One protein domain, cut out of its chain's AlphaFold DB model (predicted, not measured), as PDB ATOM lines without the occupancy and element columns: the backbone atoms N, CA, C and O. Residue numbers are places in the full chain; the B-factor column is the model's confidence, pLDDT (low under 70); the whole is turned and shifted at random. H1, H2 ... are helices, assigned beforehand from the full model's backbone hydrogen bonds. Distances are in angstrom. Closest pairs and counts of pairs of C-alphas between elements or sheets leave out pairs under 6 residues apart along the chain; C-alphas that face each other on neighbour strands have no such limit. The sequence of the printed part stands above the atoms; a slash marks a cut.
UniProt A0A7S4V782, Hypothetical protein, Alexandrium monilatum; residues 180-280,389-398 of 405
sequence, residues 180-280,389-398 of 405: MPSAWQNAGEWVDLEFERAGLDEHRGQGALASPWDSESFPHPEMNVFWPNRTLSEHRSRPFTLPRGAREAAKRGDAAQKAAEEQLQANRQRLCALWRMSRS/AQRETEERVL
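Overview. This is residues 180 to 280 and 389 to 398 of the 405 residues of the protein "Hypothetical protein" of Alexandrium monilatum (UniProt A0A7S4V782). A long helix, H5, runs along one side of an elongated body, and the short helix H6 sits near the middle between H5 and H2, with H3 close by at the H2 side. H4 meets H5 near its first residues as a V, H1 makes a corner with H2 at its beginning, and a long unnamed stretch, residues 198 to 229, loops from H2 to H3 round the side away from H6. The printed part has 111 residues, with six named helices in the order H1 to H6 and no named strand; the class is all helix, with 62 of the residues in helices. The whole is compact, with a radius of gyration of the C-alphas of 14.7 A, and spans 48 by 31 by 24 A.

Along the chain. Find C-alpha 254 at (2.252, 9.853, 57.714); from there H5, residues 254 to 277, runs 34.5 A to C-alpha 277 at (-8.367, 33.445, 34.823). Just before it look for H4, residues 244 to 250, 9.9 A long. H6 is residues 389 to 396, 10.3 A, and H3 is residues 230 to 237, 10.5 A. H2, residues 187 to 197, covers 15.1 A, and H1, residues 182 to 185, begins at C-alpha 182 at (-4.707, 6.887, 16.692) and covers 5.2 A.

Arrangement. Start at H5, which touches H6 with residues 264 to 271 alone; the closest C-alphas, of Asn 267 and Arg 396, are 5.8 A apart, at a steep tilt of 42 degrees, opposite ways. H5 touches H4 with residues 256 to 260 alone, where the C-alphas of Ala 250 and Gln 257 come closest, at 4.0 A; the tilt is steep, 51 degrees, opposite ways. H2 is the hub, touching three helices. It touches H6, closest at the C-alphas of Phe 195 and Thr 393, 6.9 A, the same way at a tilt of 36 degrees, only just steep. It touches H3, closest at the C-alphas of Ala 187 and Thr 231, 5.5 A, the same way at a steep tilt of 42 degrees. H1 and H2 touch only at the corner, and only just, with 3 pairs of C-alphas within 8 A; the closest are those of Ala 183 and Trp 190, 4.8 A. H3 and H6 are close but not clearly touching. H2 and H5 are apart. In H2, H3, H4, H5 and H6 every O i to N i+4 pair is within hydrogen-bond range; H1 is too short for such a pair.

Size, cuts and confidence. Look for the two farthest C-alphas at Asn 224 and Gly 253, 47.7 A apart. Residues 281 to 388 are not printed, and C-alphas 280 and 389 stand 13.5 A apart across the cut. The link from H2 to H3, 32 residues, is long. The mean pLDDT of the printed part is 83.6, and 17 residues are under 70, among them residues 180 to 185 and 223 to 227.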
ATOM      1  N   MET A 180      -4.556  12.161  12.575       54.91
ATOM      2  CA  MET A 180      -4.147  12.418  13.943       54.91
ATOM      3  C   MET A 180      -3.769  11.052  14.536       54.91
ATOM      4  O   MET A 180      -4.508  10.096  14.251       54.91
ATOM      5  N   PRO A 181      -2.619  10.932  15.233       55.38
ATOM      6  CA  PRO A 181      -2.219   9.725  15.939       55.38
ATOM      7  C   PRO A 181      -3.445   8.988  16.458       55.38
ATOM      8  O   PRO A 181      -4.360   9.639  16.952       55.38
ATOM      9  N   SER A 182      -3.519   7.668  16.303       57.78
ATOM     10  CA  SER A 182      -4.707   6.887  16.692       57.78
ATOM     11  C   SER A 182      -5.225   7.265  18.085       57.78
ATOM     12  O   SER A 182      -6.425   7.475  18.246       57.78
ATOM     13  N   ALA A 183      -4.305   7.513  19.021       53.31
ATOM     14  CA  ALA A 183      -4.589   8.065  20.342       53.31
ATOM     15  C   ALA A 183      -5.467   9.337  20.291       53.31
ATOM     16  O   ALA A 183      -6.446   9.462  21.002       53.31
ATOM     17  N   TRP A 184      -5.182  10.284  19.405       60.16
ATOM     18  CA  TRP A 184      -5.934  11.533  19.255       60.16
ATOM     19  C   TRP A 184      -7.294  11.368  18.559       60.16
ATOM     20  O   TRP A 184      -8.130  12.267  18.640       60.16
ATOM     21  N   GLN A 185      -7.528  10.254  17.856       65.69
ATOM     22  CA  GLN A 185      -8.851   9.943  17.301       65.69
ATOM     23  C   GLN A 185      -9.802   9.460  18.397       65.69
ATOM     24  O   GLN A 185     -10.971   9.846  18.410       65.69
ATOM     25  N   ASN A 186      -9.276   8.662  19.326       71.25
ATOM     26  CA  ASN A 186      -9.971   8.187  20.510       71.25
ATOM     27  C   ASN A 186      -9.549   9.029  21.700       71.25
ATOM     28  O   ASN A 186      -8.697   8.663  22.498       71.25
ATOM     29  N   ALA A 187     -10.155  10.197  21.804       65.62
ATOM     30  CA  ALA A 187      -9.698  11.201  22.737       65.62
ATOM     31  C   ALA A 187      -9.702  10.728  24.211       65.62
ATOM     32  O   ALA A 187      -8.825  11.135  24.967       65.62
ATOM     33  N   GLY A 188     -10.609   9.812  24.579       72.06
ATOM     34  CA  GLY A 188     -10.568   9.088  25.856       72.06
ATOM     35  C   GLY A 188      -9.289   8.261  26.033       72.06
ATOM     36  O   GLY A 188      -8.568   8.486  26.991       72.06
ATOM     37  N   GLU A 189      -8.923   7.416  25.059       81.00
ATOM     38  CA  GLU A 189      -7.672   6.634  25.105       81.00
ATOM     39  C   GLU A 189      -6.442   7.530  25.265       81.00
ATOM     40  O   GLU A 189      -5.506   7.187  25.977       81.00
ATOM     41  N   TRP A 190      -6.418   8.698  24.619       78.94
ATOM     42  CA  TRP A 190      -5.306   9.625  24.802       78.94
ATOM     43  C   TRP A 190      -5.286  10.275  26.188       78.94
ATOM     44  O   TRP A 190      -4.203  10.437  26.748       78.94
ATOM     45  N   VAL A 191      -6.447  10.625  26.753       78.94
ATOM     46  CA  VAL A 191      -6.533  11.089  28.148       78.94
ATOM     47  C   VAL A 191      -5.968  10.018  29.072       78.94
ATOM     48  O   VAL A 191      -5.104  10.325  29.890       78.94
ATOM     49  N   ASP A 192      -6.391   8.773  28.884       86.12
ATOM     50  CA  ASP A 192      -5.966   7.645  29.702       86.12
ATOM     51  C   ASP A 192      -4.444   7.435  29.567       86.12
ATOM     52  O   ASP A 192      -3.737   7.386  30.571       86.12
ATOM     53  N   LEU A 193      -3.894   7.483  28.346       86.50
ATOM     54  CA  LEU A 193      -2.448   7.400  28.088       86.50
ATOM     55  C   LEU A 193      -1.636   8.544  28.717       86.50
ATOM     56  O   LEU A 193      -0.509   8.321  29.165       86.50
ATOM     57  N   GLU A 194      -2.142   9.781  28.733       85.12
ATOM     58  CA  GLU A 194      -1.440  10.888  29.398       85.12
ATOM     59  C   GLU A 194      -1.493  10.761  30.922       85.12
ATOM     60  O   GLU A 194      -0.498  11.054  31.590       85.12
ATOM     61  N   PHE A 195      -2.611  10.288  31.479       90.19
ATOM     62  CA  PHE A 195      -2.709   9.964  32.903       90.19
ATOM     63  C   PHE A 195      -1.742   8.836  33.270       90.19
ATOM     64  O   PHE A 195      -0.942   9.002  34.193       90.19
ATOM     65  N   GLU A 196      -1.718   7.750  32.498       90.56
ATOM     66  CA  GLU A 196      -0.772   6.643  32.660       90.56
ATOM     67  C   GLU A 196       0.682   7.126  32.577       90.56
ATOM     68  O   GLU A 196       1.493   6.817  33.454       90.56
ATOM     69  N   ARG A 197       1.020   7.957  31.581       89.50
ATOM     70  CA  ARG A 197       2.362   8.551  31.444       89.50
ATOM     71  C   ARG A 197       2.724   9.426  32.642       89.50
ATOM     72  O   ARG A 197       3.888   9.472  33.046       89.50
ATOM     73  N   ALA A 198       1.747  10.126  33.211       90.25
ATOM     74  CA  ALA A 198       1.917  10.924  34.417       90.25
ATOM     75  C   ALA A 198       1.944  10.077  35.707       90.25
ATOM     76  O   ALA A 198       2.210  10.619  36.783       90.25
ATOM     77  N   GLY A 199       1.704   8.765  35.611       91.44
ATOM     78  CA  GLY A 199       1.594   7.851  36.744       91.44
ATOM     79  C   GLY A 199       0.327   8.067  37.570       91.44
ATOM     80  O   GLY A 199       0.320   7.745  38.756       91.44
ATOM     81  N   LEU A 200      -0.704   8.669  36.983       90.12
ATOM     82  CA  LEU A 200      -2.017   8.859  37.583       90.12
ATOM     83  C   LEU A 200      -2.874   7.633  37.253       90.12
ATOM     84  O   LEU A 200      -3.524   7.586  36.215       90.12
ATOM     85  N   ASP A 201      -2.863   6.629  38.127       80.25
ATOM     86  CA  ASP A 201      -3.693   5.438  37.931       80.25
ATOM     87  C   ASP A 201      -5.189   5.806  37.995       80.25
ATOM     88  O   ASP A 201      -5.620   6.549  38.883       80.25
ATOM     89  N   GLU A 202      -6.004   5.242  37.096       68.69
ATOM     90  CA  GLU A 202      -7.458   5.482  37.067       68.69
ATOM     91  C   GLU A 202      -8.214   4.875  38.252       68.69
ATOM     92  O   GLU A 202      -9.358   5.241  38.543       68.69
ATOM     93  N   HIS A 203      -7.605   3.908  38.935       70.00
ATOM     94  CA  HIS A 203      -8.251   3.240  40.047       70.00
ATOM     95  C   HIS A 203      -8.510   4.253  41.165       70.00
ATOM     96  O   HIS A 203      -7.565   4.828  41.703       70.00
ATOM     97  N   ARG A 204      -9.795   4.444  41.526       68.38
ATOM     98  CA  ARG A 204     -10.261   5.204  42.703       68.38
ATOM     99  C   ARG A 204      -9.585   4.661  43.965       68.38
ATOM    100  O   ARG A 204     -10.123   3.818  44.678       68.38
ATOM    101  N   GLY A 205      -8.367   5.119  44.211       69.88
ATOM    102  CA  GLY A 205      -7.622   4.838  45.419       69.88
ATOM    103  C   GLY A 205      -8.208   5.625  46.583       69.88
ATOM    104  O   GLY A 205      -8.761   6.712  46.408       69.88
ATOM    105  N   GLN A 206      -8.057   5.079  47.786       75.25
ATOM    106  CA  GLN A 206      -8.224   5.846  49.019       75.25
ATOM    107  C   GLN A 206      -7.334   7.101  48.939       75.25
ATOM    108  O   GLN A 206      -6.162   6.991  48.579       75.25
ATOM    109  N   GLY A 207      -7.910   8.279  49.204       82.50
ATOM    110  CA  GLY A 207      -7.215   9.574  49.121       82.50
ATOM    111  C   GLY A 207      -7.397  10.354  47.810       82.50
ATOM    112  O   GLY A 207      -6.812  11.422  47.658       82.50
ATOM    113  N   ALA A 208      -8.202   9.870  46.857       91.50
ATOM    114  CA  ALA A 208      -8.533  10.648  45.662       91.50
ATOM    115  C   ALA A 208      -9.433  11.851  46.010       91.50
ATOM    116  O   ALA A 208     -10.494  11.687  46.617       91.50
ATOM    117  N   LEU A 209      -9.047  13.057  45.587       92.75
ATOM    118  CA  LEU A 209      -9.882  14.248  45.735       92.75
ATOM    119  C   LEU A 209     -10.863  14.337  44.562       92.75
ATOM    120  O   LEU A 209     -10.478  14.212  43.397       92.75
ATOM    121  N   ALA A 210     -12.138  14.584  44.865       91.94
ATOM    122  CA  ALA A 210     -13.163  14.757  43.841       91.94
ATOM    123  C   ALA A 210     -12.809  15.909  42.891       91.94
ATOM    124  O   ALA A 210     -12.305  16.962  43.311       91.94
ATOM    125  N   SER A 211     -13.101  15.713  41.606       91.06
ATOM    126  CA  SER A 211     -12.954  16.783  40.635       91.06
ATOM    127  C   SER A 211     -13.910  17.934  40.974       91.06
ATOM    128  O   SER A 211     -15.078  17.699  41.278       91.06
ATOM    129  N   PRO A 212     -13.459  19.196  40.906       86.81
ATOM    130  CA  PRO A 212     -14.344  20.347  41.036       86.81
ATOM    131  C   PRO A 212     -15.253  20.551  39.808       86.81
ATOM    132  O   PRO A 212     -16.092  21.443  39.845       86.81
ATOM    133  N   TRP A 213     -15.090  19.752  38.745       83.44
ATOM    134  CA  TRP A 213     -15.935  19.759  37.544       83.44
ATOM    135  C   TRP A 213     -16.976  18.638  37.513       83.44
ATOM    136  O   TRP A 213     -17.787  18.616  36.600       83.44
ATOM    137  N   ASP A 214     -16.974  17.735  38.493       78.81
ATOM    138  CA  ASP A 214     -17.991  16.678  38.636       78.81
ATOM    139  C   ASP A 214     -19.228  17.172  39.424       78.81
ATOM    140  O   ASP A 214     -20.070  16.392  39.857       78.81
ATOM    141  N   SER A 215     -19.322  18.484  39.680       75.00
ATOM    142  CA  SER A 215     -20.459  19.087  40.374       75.00
ATOM    143  C   SER A 215     -21.577  19.458  39.406       75.00
ATOM    144  O   SER A 215     -21.337  19.852  38.269       75.00
ATOM    145  N   GLU A 216     -22.810  19.442  39.909       73.88
ATOM    146  CA  GLU A 216     -24.036  19.824  39.188       73.88
ATOM    147  C   GLU A 216     -23.949  21.213  38.517       73.88
ATOM    148  O   GLU A 216     -24.620  21.490  37.527       73.88
ATOM    149  N   SER A 217     -23.053  22.078  39.007       75.31
ATOM    150  CA  SER A 217     -22.760  23.399  38.444       75.31
ATOM    151  C   SER A 217     -21.989  23.392  37.116       75.31
ATOM    152  O   SER A 217     -21.879  24.444  36.487       75.31
ATOM    153  N   PHE A 218     -21.416  22.260  36.701       76.19
ATOM    154  CA  PHE A 218     -20.654  22.118  35.457       76.19
ATOM    155  C   PHE A 218     -21.170  20.912  34.658       76.19
ATOM    156  O   PHE A 218     -20.491  19.891  34.586       76.19
ATOM    157  N   PRO A 219     -22.373  21.005  34.059       75.06
ATOM    158  CA  PRO A 219     -22.940  19.896  33.306       75.06
ATOM    159  C   PRO A 219     -22.024  19.498  32.146       75.06
ATOM    160  O   PRO A 219     -21.405  20.347  31.494       75.06
ATOM    161  N   HIS A 220     -21.964  18.194  31.872       73.19
ATOM    162  CA  HIS A 220     -21.282  17.679  30.693       73.19
ATOM    163  C   HIS A 220     -21.857  18.332  29.422       73.19
ATOM    164  O   HIS A 220     -23.079  18.468  29.310       73.19
ATOM    165  N   PRO A 221     -21.007  18.734  28.458       74.12
ATOM    166  CA  PRO A 221     -21.488  19.257  27.187       74.12
ATOM    167  C   PRO A 221     -22.349  18.201  26.486       74.12
ATOM    168  O   PRO A 221     -22.015  17.013  26.500       74.12
ATOM    169  N   GLU A 222     -23.445  18.623  25.850       71.94
ATOM    170  CA  GLU A 222     -24.254  17.702  25.046       71.94
ATOM    171  C   GLU A 222     -23.414  17.120  23.896       71.94
ATOM    172  O   GLU A 222     -22.457  17.743  23.428       71.94
ATOM    173  N   MET A 223     -23.795  15.942  23.384       63.94
ATOM    174  CA  MET A 223     -23.016  15.168  22.398       63.94
ATOM    175  C   MET A 223     -22.694  15.901  21.077       63.94
ATOM    176  O   MET A 223     -21.884  15.403  20.301       63.94
ATOM    177  N   ASN A 224     -23.277  17.078  20.830       68.69
ATOM    178  CA  ASN A 224     -23.071  17.885  19.623       68.69
ATOM    179  C   ASN A 224     -22.560  19.305  19.910       68.69
ATOM    180  O   ASN A 224     -22.464  20.123  18.992       68.69
ATOM    181  N   VAL A 225     -22.250  19.627  21.168       68.81
ATOM    182  CA  VAL A 225     -21.735  20.946  21.522       68.81
ATOM    183  C   VAL A 225     -20.254  21.004  21.163       68.81
ATOM    184  O   VAL A 225     -19.430  20.227  21.639       68.81
ATOM    185  N   PHE A 226     -19.927  21.955  20.295       64.31
ATOM    186  CA  PHE A 226     -18.581  22.186  19.777       64.31
ATOM    187  C   PHE A 226     -17.567  22.539  20.876       64.31
ATOM    188  O   PHE A 226     -16.384  22.214  20.775       64.31
ATOM    189  N   TRP A 227     -18.029  23.205  21.938       68.94
ATOM    190  CA  TRP A 227     -17.211  23.571  23.086       68.94
ATOM    191  C   TRP A 227     -18.046  23.680  24.373       68.94
ATOM    192  O   TRP A 227     -19.056  24.383  24.350       68.94
ATOM    193  N   PRO A 228     -17.630  23.074  25.503       70.56
ATOM    194  CA  PRO A 228     -16.365  22.369  25.728       70.56
ATOM    195  C   PRO A 228     -16.279  21.019  25.006       70.56
ATOM    196  O   PRO A 228     -17.270  20.319  24.833       70.56
ATOM    197  N   ASN A 229     -15.071  20.654  24.574       79.44
ATOM    198  CA  ASN A 229     -14.822  19.367  23.930       79.44
ATOM    199  C   ASN A 229     -15.098  18.216  24.919       79.44
ATOM    200  O   ASN A 229     -14.632  18.266  26.060       79.44
ATOM    201  N   ARG A 230     -15.807  17.166  24.479       81.69
ATOM    202  CA  ARG A 230     -16.120  15.979  25.296       81.69
ATOM    203  C   ARG A 230     -14.888  15.407  26.008       81.69
ATOM    204  O   ARG A 230     -14.947  15.164  27.204       81.69
ATOM    205  N   THR A 231     -13.767  15.304  25.300       81.69
ATOM    206  CA  THR A 231     -12.466  14.847  25.824       81.69
ATOM    207  C   THR A 231     -12.012  15.647  27.032       81.69
ATOM    208  O   THR A 231     -11.577  15.093  28.034       81.69
ATOM    209  N   LEU A 232     -12.113  16.975  26.942       84.56
ATOM    210  CA  LEU A 232     -11.733  17.854  28.040       84.56
ATOM    211  C   LEU A 232     -12.692  17.710  29.207       84.56
ATOM    212  O   LEU A 232     -12.269  17.779  30.353       84.56
ATOM    213  N   SER A 233     -13.976  17.510  28.930       85.56
ATOM    214  CA  SER A 233     -14.951  17.268  29.983       85.56
ATOM    215  C   SER A 233     -14.691  15.950  30.714       85.56
ATOM    216  O   SER A 233     -14.774  15.930  31.937       85.56
ATOM    217  N   GLU A 234     -14.359  14.881  29.985       86.12
ATOM    218  CA  GLU A 234     -13.988  13.573  30.542       86.12
ATOM    219  C   GLU A 234     -12.678  13.662  31.335       86.12
ATOM    220  O   GLU A 234     -12.616  13.208  32.472       86.12
ATOM    221  N   HIS A 235     -11.651  14.328  30.794       90.19
ATOM    222  CA  HIS A 235     -10.397  14.607  31.508       90.19
ATOM    223  C   HIS A 235     -10.656  15.357  32.819       90.19
ATOM    224  O   HIS A 235     -10.178  14.968  33.889       90.19
ATOM    225  N   ARG A 236     -11.476  16.409  32.762       90.06
ATOM    226  CA  ARG A 236     -11.801  17.238  33.923       90.06
ATOM    227  C   ARG A 236     -12.597  16.502  34.970       90.06
ATOM    228  O   ARG A 236     -12.332  16.749  36.138       90.06
ATOM    229  N   SER A 237     -13.530  15.623  34.615       89.50
ATOM    230  CA  SER A 237     -14.313  14.883  35.612       89.50
ATOM    231  C   SER A 237     -13.479  13.842  36.367       89.50
ATOM    232  O   SER A 237     -13.834  13.482  37.491       89.50
ATOM    233  N   ARG A 238     -12.322  13.411  35.830       90.94
ATOM    234  CA  ARG A 238     -11.415  12.496  36.544       90.94
ATOM    235  C   ARG A 238     -10.973  13.091  37.892       90.94
ATOM    236  O   ARG A 238     -10.559  14.259  37.936       90.94
ATOM    237  N   PRO A 239     -10.990  12.302  38.982       92.75
ATOM    238  CA  PRO A 239     -10.550  12.767  40.290       92.75
ATOM    239  C   PRO A 239      -9.053  13.104  40.294       92.75
ATOM    240  O   PRO A 239      -8.279  12.654  39.449       92.75
ATOM    241  N   PHE A 240      -8.638  13.905  41.268       93.81
ATOM    242  CA  PHE A 240      -7.233  14.181  41.533       93.81
ATOM    243  C   PHE A 240      -6.666  13.025  42.354       93.81
ATOM    244  O   PHE A 240      -7.112  12.773  43.474       93.81
ATOM    245  N   THR A 241      -5.696  12.317  41.788       94.38
ATOM    246  CA  THR A 241      -5.008  11.192  42.422       94.38
ATOM    247  C   THR A 241      -3.530  11.516  42.596       94.38
ATOM    248  O   THR A 241      -2.959  12.320  41.858       94.38
ATOM    249  N   LEU A 242      -2.902  10.914  43.606       93.44
ATOM    250  CA  LEU A 242      -1.456  11.010  43.773       93.44
ATOM    251  C   LEU A 242      -0.760  10.187  42.678       93.44
ATOM    252  O   LEU A 242      -1.114   9.016  42.510       93.44
ATOM    253  N   PRO A 243       0.255  10.740  41.987       93.19
ATOM    254  CA  PRO A 243       1.091   9.967  41.079       93.19
ATOM    255  C   PRO A 243       1.709   8.762  41.786       93.19
ATOM    256  O   PRO A 243       2.051   8.843  42.970       93.19
ATOM    257  N   ARG A 244       1.930   7.664  41.059       91.31
ATOM    258  CA  ARG A 244       2.472   6.407  41.597       91.31
ATOM    259  C   ARG A 244       3.703   6.607  42.491       91.31
ATOM    260  O   ARG A 244       3.735   6.082  43.600       91.31
ATOM    261  N   GLY A 245       4.665   7.425  42.060       89.94
ATOM    262  CA  GLY A 245       5.869   7.728  42.846       89.94
ATOM    263  C   GLY A 245       5.580   8.458  44.166       89.94
ATOM    264  O   GLY A 245       6.116   8.084  45.208       89.94
ATOM    265  N   ALA A 246       4.681   9.448  44.151       90.75
ATOM    266  CA  ALA A 246       4.257  10.164  45.358       90.75
ATOM    267  C   ALA A 246       3.478   9.254  46.313       90.75
ATOM    268  O   ALA A 246       3.665   9.310  47.525       90.75
ATOM    269  N   ARG A 247       2.640   8.363  45.772       90.94
ATOM    270  CA  ARG A 247       1.891   7.376  46.555       90.94
ATOM    271  C   ARG A 247       2.817   6.386  47.259       90.94
ATOM    272  O   ARG A 247       2.592   6.042  48.414       90.94
ATOM    273  N   GLU A 248       3.856   5.917  46.575       91.31
ATOM    274  CA  GLU A 248       4.874   5.046  47.168       91.31
ATOM    275  C   GLU A 248       5.707   5.769  48.236       91.31
ATOM    276  O   GLU A 248       6.104   5.140  49.215       91.31
ATOM    277  N   ALA A 249       5.948   7.076  48.096       89.50
ATOM    278  CA  ALA A 249       6.587   7.890  49.132       89.50
ATOM    279  C   ALA A 249       5.671   8.106  50.351       89.50
ATOM    280  O   ALA A 249       6.119   7.937  51.481       89.50
ATOM    281  N   ALA A 250       4.384   8.386  50.128       90.50
ATOM    282  CA  ALA A 250       3.380   8.561  51.179       90.50
ATOM    283  C   ALA A 250       3.237   7.314  52.069       90.50
ATOM    284  O   ALA A 250       3.134   7.427  53.284       90.50
ATOM    285  N   LYS A 251       3.337   6.110  51.488       91.38
ATOM    286  CA  LYS A 251       3.323   4.844  52.247       91.38
ATOM    287  C   LYS A 251       4.489   4.688  53.232       91.38
ATOM    288  O   LYS A 251       4.423   3.811  54.087       91.38
ATOM    289  N   ARG A 252       5.563   5.475  53.102       91.00
ATOM    290  CA  ARG A 252       6.742   5.388  53.983       91.00
ATOM    291  C   ARG A 252       6.573   6.175  55.283       91.00
ATOM    292  O   ARG A 252       7.387   5.990  56.182       91.00
ATOM    293  N   GLY A 253       5.557   7.035  55.394       93.56
ATOM    294  CA  GLY A 253       5.257   7.731  56.642       93.56
ATOM    295  C   GLY A 253       4.157   8.786  56.528       93.56
ATOM    296  O   GLY A 253       4.028   9.469  55.510       93.56
ATOM    297  N   ASP A 254       3.426   8.974  57.625       91.56
ATOM    298  CA  ASP A 254       2.252   9.853  57.714       91.56
ATOM    299  C   ASP A 254       2.558  11.313  57.345       91.56
ATOM    300  O   ASP A 254       1.755  11.987  56.701       91.56
ATOM    301  N   ALA A 255       3.751  11.805  57.698       93.00
ATOM    302  CA  ALA A 255       4.177  13.161  57.357       93.00
ATOM    303  C   ALA A 255       4.306  13.366  55.836       93.00
ATOM    304  O   ALA A 255       3.889  14.401  55.314       93.00
ATOM    305  N   ALA A 256       4.836  12.370  55.117       91.06
ATOM    306  CA  ALA A 256       4.960  12.414  53.662       91.06
ATOM    307  C   ALA A 256       3.590  12.303  52.981       91.06
ATOM    308  O   ALA A 256       3.344  12.978  51.983       91.06
ATOM    309  N   GLN A 257       2.683  11.496  53.543       92.56
ATOM    310  CA  GLN A 257       1.305  11.413  53.070       92.56
ATOM    311  C   GLN A 257       0.582  12.757  53.204       92.56
ATOM    312  O   GLN A 257       0.030  13.250  52.222       92.56
ATOM    313  N   LYS A 258       0.639  13.382  54.385       94.44
ATOM    314  CA  LYS A 258      -0.013  14.671  54.635       94.44
ATOM    315  C   LYS A 258       0.516  15.770  53.709       94.44
ATOM    316  O   LYS A 258      -0.275  16.496  53.115       94.44
ATOM    317  N   ALA A 259       1.835  15.847  53.521       94.38
ATOM    318  CA  ALA A 259       2.443  16.804  52.597       94.38
ATOM    319  C   ALA A 259       1.987  16.581  51.141       94.38
ATOM    320  O   ALA A 259       1.703  17.539  50.422       94.38
ATOM    321  N   ALA A 260       1.869  15.321  50.706       94.00
ATOM    322  CA  ALA A 260       1.386  14.990  49.367       94.00
ATOM    323  C   ALA A 260      -0.097  15.357  49.173       94.00
ATOM    324  O   ALA A 260      -0.470  15.867  48.116       94.00
ATOM    325  N   GLU A 261      -0.941  15.136  50.183       94.69
ATOM    326  CA  GLU A 261      -2.358  15.521  50.169       94.69
ATOM    327  C   GLU A 261      -2.540  17.049  50.143       94.69
ATOM    328  O   GLU A 261      -3.323  17.561  49.336       94.69
ATOM    329  N   GLU A 262      -1.775  17.789  50.954       96.19
ATOM    330  CA  GLU A 262      -1.756  19.258  50.950       96.19
ATOM    331  C   GLU A 262      -1.332  19.806  49.579       96.19
ATOM    332  O   GLU A 262      -1.994  20.691  49.025       96.19
ATOM    333  N   GLN A 263      -0.287  19.227  48.979       96.06
ATOM    334  CA  GLN A 263       0.164  19.598  47.638       96.06
ATOM    335  C   GLN A 263      -0.892  19.280  46.569       96.06
ATOM    336  O   GLN A 263      -1.136  20.095  45.677       96.06
ATOM    337  N   LEU A 264      -1.575  18.134  46.659       95.12
ATOM    338  CA  LEU A 264      -2.652  17.767  45.737       95.12
ATOM    339  C   LEU A 264      -3.832  18.752  45.829       95.12
ATOM    340  O   LEU A 264      -4.403  19.148  44.807       95.12
ATOM    341  N   GLN A 265      -4.177  19.196  47.040       96.06
ATOM    342  CA  GLN A 265      -5.205  20.211  47.261       96.06
ATOM    343  C   GLN A 265      -4.783  21.583  46.718       96.06
ATOM    344  O   GLN A 265      -5.599  22.256  46.077       96.06
ATOM    345  N   ALA A 266      -3.519  21.975  46.902       96.19
ATOM    346  CA  ALA A 266      -2.960  23.193  46.321       96.19
ATOM    347  C   ALA A 266      -3.008  23.158  44.782       96.19
ATOM    348  O   ALA A 266      -3.473  24.115  44.159       96.19
ATOM    349  N   ASN A 267      -2.635  22.030  44.166       95.44
ATOM    350  CA  ASN A 267      -2.718  21.825  42.717       95.44
ATOM    351  C   ASN A 267      -4.163  21.944  42.213       95.44
ATOM    352  O   ASN A 267      -4.422  22.630  41.224       95.44
ATOM    353  N   ARG A 268      -5.132  21.342  42.918       94.44
ATOM    354  CA  ARG A 268      -6.561  21.464  42.589       94.44
ATOM    355  C   ARG A 268      -7.031  22.919  42.615       94.44
ATOM    356  O   ARG A 268      -7.677  23.367  41.667       94.44
ATOM    357  N   GLN A 269      -6.706  23.667  43.670       93.88
ATOM    358  CA  GLN A 269      -7.090  25.079  43.798       93.88
ATOM    359  C   GLN A 269      -6.439  25.947  42.720       93.88
ATOM    360  O   GLN A 269      -7.117  26.761  42.087       93.88
ATOM    361  N   ARG A 270      -5.142  25.738  42.473       92.12
ATOM    362  CA  ARG A 270      -4.395  26.422  41.419       92.12
ATOM    363  C   ARG A 270      -4.997  26.140  40.047       92.12
ATOM    364  O   ARG A 270      -5.221  27.088  39.299       92.12
ATOM    365  N   LEU A 271      -5.335  24.887  39.738       90.56
ATOM    366  CA  LEU A 271      -5.969  24.539  38.468       90.56
ATOM    367  C   LEU A 271      -7.334  25.228  38.326       90.56
ATOM    368  O   LEU A 271      -7.593  25.856  37.303       90.56
ATOM    369  N   CYS A 272      -8.182  25.209  39.359       89.25
ATOM    370  CA  CYS A 272      -9.445  25.958  39.352       89.25
ATOM    371  C   CYS A 272      -9.247  27.461  39.110       89.25
ATOM    372  O   CYS A 272     -10.008  28.068  38.355       89.25
ATOM    373  N   ALA A 273      -8.245  28.068  39.747       88.88
ATOM    374  CA  ALA A 273      -7.931  29.479  39.560       88.88
ATOM    375  C   ALA A 273      -7.454  29.754  38.126       88.88
ATOM    376  O   ALA A 273      -7.944  30.688  37.491       88.88
ATOM    377  N   LEU A 274      -6.569  28.908  37.586       85.62
ATOM    378  CA  LEU A 274      -6.122  28.985  36.198       85.62
ATOM    379  C   LEU A 274      -7.309  28.936  35.236       85.62
ATOM    380  O   LEU A 274      -7.391  29.780  34.358       85.62
ATOM    381  N   TRP A 275      -8.279  28.046  35.437       82.50
ATOM    382  CA  TRP A 275      -9.476  27.986  34.590       82.50
ATOM    383  C   TRP A 275     -10.341  29.240  34.641       82.50
ATOM    384  O   TRP A 275     -10.893  29.649  33.624       82.50
ATOM    385  N   ARG A 276     -10.449  29.873  35.811       82.94
ATOM    386  CA  ARG A 276     -11.206  31.122  35.965       82.94
ATOM    387  C   ARG A 276     -10.505  32.311  35.308       82.94
ATOM    388  O   ARG A 276     -11.175  33.221  34.833       82.94
ATOM    389  N   MET A 277      -9.173  32.318  35.304       79.00
ATOM    390  CA  MET A 277      -8.367  33.445  34.823       79.00
ATOM    391  C   MET A 277      -7.909  33.298  33.366       79.00
ATOM    392  O   MET A 277      -7.684  34.298  32.683       79.00
ATOM    393  N   SER A 278      -7.736  32.070  32.881       71.06
ATOM    394  CA  SER A 278      -7.112  31.796  31.590       71.06
ATOM    395  C   SER A 278      -8.096  32.062  30.459       71.06
ATOM    396  O   SER A 278      -8.931  31.231  30.117       71.06
ATOM    397  N   ARG A 279      -7.967  33.238  29.838       65.81
ATOM    398  CA  ARG A 279      -8.613  33.540  28.553       65.81
ATOM    399  C   ARG A 279      -7.965  32.771  27.394       65.81
ATOM    400  O   ARG A 279      -8.630  32.468  26.407       65.81
ATOM    401  N   SER A 280      -6.680  32.432  27.509       61.41
ATOM    402  CA  SER A 280      -5.955  31.641  26.514       61.41
ATOM    403  C   SER A 280      -6.041  30.151  26.840       61.41
ATOM    404  O   SER A 280      -5.890  29.721  27.981       61.41
ATOM    405  N   ALA A 389      -5.525  19.529  27.961       88.25
ATOM    406  CA  ALA A 389      -5.449  18.334  28.785       88.25
ATOM    407  C   ALA A 389      -4.008  17.995  29.211       88.25
ATOM    408  O   ALA A 389      -3.794  17.612  30.360       88.25
ATOM    409  N   GLN A 390      -3.004  18.196  28.349       88.25
ATOM    410  CA  GLN A 390      -1.588  18.043  28.726       88.25
ATOM    411  C   GLN A 390      -1.229  18.983  29.870       88.25
ATOM    412  O   GLN A 390      -0.752  18.537  30.911       88.25
ATOM    413  N   ARG A 391      -1.544  20.270  29.717       89.62
ATOM    414  CA  ARG A 391      -1.287  21.273  30.749       89.62
ATOM    415  C   ARG A 391      -2.034  20.968  32.047       89.62
ATOM    416  O   ARG A 391      -1.462  21.087  33.122       89.62
ATOM    417  N   GLU A 392      -3.300  20.559  31.967       90.94
ATOM    418  CA  GLU A 392      -4.072  20.146  33.143       90.94
ATOM    419  C   GLU A 392      -3.411  18.952  33.850       90.94
ATOM    420  O   GLU A 392      -3.336  18.930  35.076       90.94
ATOM    421  N   THR A 393      -2.903  17.979  33.093       92.75
ATOM    422  CA  THR A 393      -2.197  16.807  33.636       92.75
ATOM    423  C   THR A 393      -0.887  17.211  34.310       92.75
ATOM    424  O   THR A 393      -0.595  16.750  35.411       92.75
ATOM    425  N   GLU A 394      -0.116  18.110  33.696       92.12
ATOM    426  CA  GLU A 394       1.118  18.658  34.270       92.12
ATOM    427  C   GLU A 394       0.860  19.407  35.582       92.12
ATOM    428  O   GLU A 394       1.579  19.208  36.558       92.12
ATOM    429  N   GLU A 395      -0.201  20.213  35.633       92.88
ATOM    430  CA  GLU A 395      -0.613  20.928  36.842       92.88
ATOM    431  C   GLU A 395      -1.102  19.968  37.942       92.88
ATOM    432  O   GLU A 395      -0.824  20.196  39.117       92.88
ATOM    433  N   ARG A 396      -1.770  18.855  37.592       93.81
ATOM    434  CA  ARG A 396      -2.178  17.822  38.566       93.81
ATOM    435  C   ARG A 396      -0.980  17.188  39.273       93.81
ATOM    436  O   ARG A 396      -1.063  16.915  40.469       93.81
ATOM    437  N   VAL A 397       0.129  16.985  38.560       94.56
ATOM    438  CA  VAL A 397       1.335  16.315  39.087       94.56
ATOM    439  C   VAL A 397       2.429  17.271  39.568       94.56
ATOM    440  O   VAL A 397       3.500  16.823  39.985       94.56
ATOM    441  N   LEU A 398       2.189  18.581  39.510       93.88
ATOM    442  CA  LEU A 398       3.170  19.595  39.881       93.88
ATOM    443  C   LEU A 398       3.588  19.444  41.353       93.88
ATOM    444  O   LEU A 398       2.743  19.342  42.238       93.88
TER     445      LEU A 398